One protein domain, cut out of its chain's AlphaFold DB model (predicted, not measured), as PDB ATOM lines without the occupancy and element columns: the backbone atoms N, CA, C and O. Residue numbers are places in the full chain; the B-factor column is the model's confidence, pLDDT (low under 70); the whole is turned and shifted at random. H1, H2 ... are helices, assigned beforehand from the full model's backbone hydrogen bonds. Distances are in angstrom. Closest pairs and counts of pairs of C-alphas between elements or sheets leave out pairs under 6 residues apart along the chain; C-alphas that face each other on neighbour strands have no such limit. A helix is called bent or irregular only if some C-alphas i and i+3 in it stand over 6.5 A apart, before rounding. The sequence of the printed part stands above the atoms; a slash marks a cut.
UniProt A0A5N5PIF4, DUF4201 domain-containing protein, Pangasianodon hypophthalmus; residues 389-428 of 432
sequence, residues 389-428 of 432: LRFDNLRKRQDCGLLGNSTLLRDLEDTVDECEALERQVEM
ATOM      1  N   LEU A 389      42.273  -5.980   4.044       96.31
ATOM      2  CA  LEU A 389      42.540  -6.844   2.888       96.31
ATOM      3  C   LEU A 389      41.678  -6.478   1.673       96.31
ATOM      4  O   LEU A 389      42.149  -6.553   0.538       96.31
ATOM      5  N   ARG A 390      40.419  -6.072   1.885       96.31
ATOM      6  CA  ARG A 390      39.546  -5.566   0.816       96.31
ATOM      7  C   ARG A 390      40.092  -4.269   0.221       96.31
ATOM      8  O   ARG A 390      40.134  -4.164  -1.004       96.31
ATOM      9  N   PHE A 391      40.531  -3.324   1.054       96.12
ATOM     10  CA  PHE A 391      41.155  -2.079   0.600       96.12
ATOM     11  C   PHE A 391      42.451  -2.341  -0.173       96.12
ATOM     12  O   PHE A 391      42.619  -1.805  -1.267       96.12
ATOM     13  N   ASP A 392      43.326  -3.215   0.323       95.12
ATOM     14  CA  ASP A 392      44.568  -3.579  -0.361       95.12
ATOM     15  C   ASP A 392      44.306  -4.320  -1.676       95.12
ATOM     16  O   ASP A 392      44.949  -4.025  -2.683       95.12
ATOM     17  N   ASN A 393      43.337  -5.244  -1.718       92.19
ATOM     18  CA  ASN A 393      42.954  -5.925  -2.957       92.19
ATOM     19  C   ASN A 393      42.412  -4.930  -3.989       92.19
ATOM     20  O   ASN A 393      42.788  -4.996  -5.159       92.19
ATOM     21  N   LEU A 394      41.567  -3.990  -3.555       91.25
ATOM     22  CA  LEU A 394      41.055  -2.926  -4.411       91.25
ATOM     23  C   LEU A 394      42.194  -2.046  -4.938       91.25
ATOM     24  O   LEU A 394      42.257  -1.797  -6.138       91.25
ATOM     25  N   ARG A 395      43.129  -1.645  -4.072       92.56
ATOM     26  CA  ARG A 395      44.312  -0.869  -4.453       92.56
ATOM     27  C   ARG A 395      45.193  -1.624  -5.444       92.56
ATOM     28  O   ARG A 395      45.571  -1.059  -6.459       92.56
ATOM     29  N   LYS A 396      45.471  -2.911  -5.218       89.19
ATOM     30  CA  LYS A 396      46.240  -3.737  -6.162       89.19
ATOM     31  C   LYS A 396      45.540  -3.883  -7.507       89.19
ATOM     32  O   LYS A 396      46.203  -3.797  -8.532       89.19
ATOM     33  N   ARG A 397      44.213  -4.042  -7.524       86.81
ATOM     34  CA  ARG A 397      43.438  -4.018  -8.776       86.81
ATOM     35  C   ARG A 397      43.569  -2.676  -9.499       86.81
ATOM     36  O   ARG A 397      43.695  -2.680 -10.716       86.81
ATOM     37  N   GLN A 398      43.564  -1.559  -8.768       86.81
ATOM     38  CA  GLN A 398      43.794  -0.227  -9.339       86.81
ATOM     39  C   GLN A 398      45.225  -0.083  -9.888       86.81
ATOM     40  O   GLN A 398      45.386   0.339 -11.031       86.81
ATOM     41  N   ASP A 399      46.248  -0.497  -9.130       88.06
ATOM     42  CA  ASP A 399      47.665  -0.443  -9.531       88.06
ATOM     43  C   ASP A 399      47.957  -1.318 -10.767       88.06
ATOM     44  O   ASP A 399      48.762  -0.947 -11.620       88.06
ATOM     45  N   CYS A 400      47.303  -2.480 -10.891       82.62
ATOM     46  CA  CYS A 400      47.456  -3.377 -12.040       82.62
ATOM     47  C   CYS A 400      46.821  -2.837 -13.335       82.62
ATOM     48  O   CYS A 400      47.044  -3.429 -14.390       82.62
ATOM     49  N   GLY A 401      46.063  -1.734 -13.283       81.06
ATOM     50  CA  GLY A 401      45.490  -1.065 -14.450       81.06
ATOM     51  C   GLY A 401      44.861  -2.035 -15.456       81.06
ATOM     52  O   GLY A 401      44.034  -2.878 -15.111       81.06
ATOM     53  N   LEU A 402      45.298  -1.936 -16.711       76.50
ATOM     54  CA  LEU A 402      44.841  -2.784 -17.811       76.50
ATOM     55  C   LEU A 402      45.301  -4.251 -17.689       76.50
ATOM     56  O   LEU A 402      44.578  -5.144 -18.123       76.50
ATOM     57  N   LEU A 403      46.450  -4.523 -17.048       75.12
ATOM     58  CA  LEU A 403      46.967  -5.891 -16.891       75.12
ATOM     59  C   LEU A 403      46.038  -6.795 -16.068       75.12
ATOM     60  O   LEU A 403      46.063  -8.012 -16.228       75.12
ATOM     61  N   GLY A 404      45.217  -6.213 -15.191       74.12
ATOM     62  CA  GLY A 404      44.253  -6.956 -14.381       74.12
ATOM     63  C   GLY A 404      42.976  -7.362 -15.124       74.12
ATOM     64  O   GLY A 404      42.207  -8.160 -14.589       74.12
ATOM     65  N   ASN A 405      42.727  -6.830 -16.325       81.25
ATOM     66  CA  ASN A 405      41.520  -7.115 -17.091       81.25
ATOM     67  C   ASN A 405      41.866  -7.803 -18.416       81.25
ATOM     68  O   ASN A 405      42.095  -7.152 -19.435       81.25
ATOM     69  N   SER A 406      41.882  -9.138 -18.387       81.44
ATOM     70  CA  SER A 406      42.257  -9.978 -19.528       81.44
ATOM     71  C   SER A 406      41.375  -9.767 -20.756       81.44
ATOM     72  O   SER A 406      41.868  -9.911 -21.866       81.44
ATOM     73  N   THR A 407      40.101  -9.404 -20.573       83.81
ATOM     74  CA  THR A 407      39.198  -9.098 -21.695       83.81
ATOM     75  C   THR A 407      39.651  -7.853 -22.447       83.81
ATOM     76  O   THR A 407      39.867  -7.914 -23.647       83.81
ATOM     77  N   LEU A 408      39.922  -6.761 -21.728       85.00
ATOM     78  CA  LEU A 408      40.351  -5.502 -22.336       85.00
ATOM     79  C   LEU A 408      41.774  -5.586 -22.920       85.00
ATOM     80  O   LEU A 408      42.073  -4.934 -23.913       85.00
ATOM     81  N   LEU A 409      42.652  -6.395 -22.316       85.38
ATOM     82  CA  LEU A 409      43.953  -6.747 -22.896       85.38
ATOM     83  C   LEU A 409      43.802  -7.514 -24.209       85.38
ATOM     84  O   LEU A 409      44.484  -7.186 -25.171       85.38
ATOM     85  N   ARG A 410      42.917  -8.517 -24.239       85.31
ATOM     86  CA  ARG A 410      42.652  -9.315 -25.435       85.31
ATOM     87  C   ARG A 410      42.085  -8.457 -26.555       85.31
ATOM     88  O   ARG A 410      42.569  -8.550 -27.668       85.31
ATOM     89  N   ASP A 411      41.152  -7.565 -26.236       88.38
ATOM     90  CA  ASP A 411      40.612  -6.614 -27.206       88.38
ATOM     91  C   ASP A 411      41.717  -5.698 -27.754       88.38
ATOM     92  O   ASP A 411      41.742  -5.397 -28.941       88.38
ATOM     93  N   LEU A 412      42.672  -5.270 -26.918       86.12
ATOM     94  CA  LEU A 412      43.818  -4.495 -27.393       86.12
ATOM     95  C   LEU A 412      44.752  -5.319 -28.278       86.12
ATOM     96  O   LEU A 412      45.156  -4.811 -29.318       86.12
ATOM     97  N   GLU A 413      45.065  -6.560 -27.905       87.06
ATOM     98  CA  GLU A 413      45.813  -7.494 -28.758       87.06
ATOM     99  C   GLU A 413      45.112  -7.665 -30.109       87.06
ATOM    100  O   GLU A 413      45.733  -7.437 -31.140       87.06
ATOM    101  N   ASP A 414      43.809  -7.939 -30.101       87.25
ATOM    102  CA  ASP A 414      43.005  -8.115 -31.306       87.25
ATOM    103  C   ASP A 414      42.995  -6.825 -32.155       87.25
ATOM    104  O   ASP A 414      43.194  -6.884 -33.366       87.25
ATOM    105  N   THR A 415      42.868  -5.634 -31.549       86.81
ATOM    106  CA  THR A 415      42.950  -4.358 -32.297       86.81
ATOM    107  C   THR A 415      44.346  -4.073 -32.848       86.81
ATOM    108  O   THR A 415      44.469  -3.462 -33.911       86.81
ATOM    109  N   VAL A 416      45.406  -4.491 -32.153       89.56
ATOM    110  CA  VAL A 416      46.785  -4.368 -32.639       89.56
ATOM    111  C   VAL A 416      47.003  -5.336 -33.796       89.56
ATOM    112  O   VAL A 416      47.494  -4.908 -34.836       89.56
ATOM    113  N   ASP A 417      46.560  -6.585 -33.672       87.62
ATOM    114  CA  ASP A 417      46.607  -7.588 -34.735       87.62
ATOM    115  C   ASP A 417      45.830  -7.118 -35.978       87.62
ATOM    116  O   ASP A 417      46.319  -7.239 -37.108       87.62
ATOM    117  N   GLU A 418      44.650  -6.516 -35.789       88.12
ATOM    118  CA  GLU A 418      43.871  -5.872 -36.852       88.12
ATOM    119  C   GLU A 418      44.627  -4.693 -37.486       88.12
ATOM    120  O   GLU A 418      44.680  -4.586 -38.716       88.12
ATOM    121  N   CYS A 419      45.257  -3.827 -36.684       83.94
ATOM    122  CA  CYS A 419      46.076  -2.723 -37.190       83.94
ATOM    123  C   CYS A 419      47.275  -3.231 -37.994       83.94
ATOM    124  O   CYS A 419      47.510  -2.749 -39.100       83.94
ATOM    125  N   GLU A 420      47.997  -4.239 -37.507       85.75
ATOM    126  CA  GLU A 420      49.110  -4.844 -38.235       85.75
ATOM    127  C   GLU A 420      48.635  -5.530 -39.525       85.75
ATOM    128  O   GLU A 420      49.329  -5.520 -40.545       85.75
ATOM    129  N   ALA A 421      47.453  -6.154 -39.524       84.06
ATOM    130  CA  ALA A 421      46.854  -6.712 -40.733       84.06
ATOM    131  C   ALA A 421      46.535  -5.613 -41.763       84.06
ATOM    132  O   ALA A 421      46.840  -5.784 -42.948       84.06
ATOM    133  N   LEU A 422      45.991  -4.474 -41.324       81.81
ATOM    134  CA  LEU A 422      45.753  -3.302 -42.170       81.81
ATOM    135  C   LEU A 422      47.065  -2.679 -42.673       81.81
ATOM    136  O   LEU A 422      47.163  -2.342 -43.852       81.81
ATOM    137  N   GLU A 423      48.101  -2.577 -41.839       81.19
ATOM    138  CA  GLU A 423      49.426  -2.096 -42.246       81.19
ATOM    139  C   GLU A 423      50.049  -3.000 -43.312       81.19
ATOM    140  O   GLU A 423      50.499  -2.504 -44.347       81.19
ATOM    141  N   ARG A 424      49.983  -4.327 -43.138       79.81
ATOM    142  CA  ARG A 424      50.407  -5.291 -44.168       79.81
ATOM    143  C   ARG A 424      49.612  -5.121 -45.465       79.81
ATOM    144  O   ARG A 424      50.199  -5.188 -46.545       79.81
ATOM    145  N   GLN A 425      48.301  -4.867 -45.398       78.06
ATOM    146  CA  GLN A 425      47.492  -4.566 -46.589       78.06
ATOM    147  C   GLN A 425      47.942  -3.268 -47.275       78.06
ATOM    148  O   GLN A 425      48.067  -3.236 -48.499       78.06
ATOM    149  N   VAL A 426      48.257  -2.218 -46.514       77.31
ATOM    150  CA  VAL A 426      48.807  -0.962 -47.049       77.31
ATOM    151  C   VAL A 426      50.186  -1.180 -47.676       77.31
ATOM    152  O   VAL A 426      50.469  -0.627 -48.737       77.31
ATOM    153  N   GLU A 427      51.051  -1.995 -47.075       77.25
ATOM    154  CA  GLU A 427      52.351  -2.356 -47.648       77.25
ATOM    155  C   GLU A 427      52.225  -3.180 -48.934       77.25
ATOM    156  O   GLU A 427      53.017  -2.988 -49.860       77.25
ATOM    157  N   MET A 428      51.224  -4.059 -49.032       72.38
ATOM    158  CA  MET A 428      50.912  -4.758 -50.281       72.38
ATOM    159  C   MET A 428      50.413  -3.794 -51.361       72.38
ATOM    160  O   MET A 428      50.858  -3.891 -52.502       72.38
TER     161      MET A 428
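Overview. This is residues 389 to 428 of the 432 residues of the protein "DUF4201 domain-containing protein" of Pangasianodon hypophthalmus (UniProt A0A5N5PIF4). What shape does the printed part make? It is a thin rod with a step in it: the long helix H3 makes one end, the shorter helix H1 makes the other and runs in nearly the same direction, and the one-turn helix H2 crosses the rod at the step between them. How large and how regular is it? The printed part has 40 residues with three named helices, in the order H1, H2, H3, no named strand, and the class all helix. It is extended, with a radius of gyration of the C-alphas of 16.1 A and spans of 54 by 13 by 5 A.

Arrangement. What touches the longest helix? H3, residues 406 to 428, and H2, residues 401 to 404, only just touch, with 3 pairs of C-alphas within 8 A, and only at the corner by their link. H3 does so with residues 408 to 409 alone, and the closest C-alphas, those of Leu 402 and Leu 409, are 6.5 A apart. Where is the remaining helix? H1, residues 389 to 399, is close to H2 but not clearly touching: their closest C-alphas, those of Arg 397 and Gly 404, are 6.4 A apart. H1 and H3 are apart. How do the helix backbones run? In H1 and H3 every O i to N i+4 pair is within hydrogen-bond range. H2 is too short for such a pair, and its one O i to N i+3 pair is not within range.

Along the chain. Where is H3? It measures 32.4 A from first to last C-alpha and ends at C-alpha 428, (50.912, -4.758, -50.281). Where are the others? H1 begins at C-alpha 389, (42.540, -6.844, 2.888), and measures 14.9 A. H2 is neither bent nor irregular, but only just: C-alphas 401 and 404 are 6.0 A apart.

Size, cuts and confidence. How far does it reach? The two C-alphas farthest apart, those of Leu 389 and Met 428, are 53.9 A apart. Are there cuts or long links? The printed part has no cut, and the links H1 to H2 and H2 to H3 are tight, with 1 residue each. How confident is the model? The mean pLDDT of the printed part is 85.1, and no printed residue is under 70.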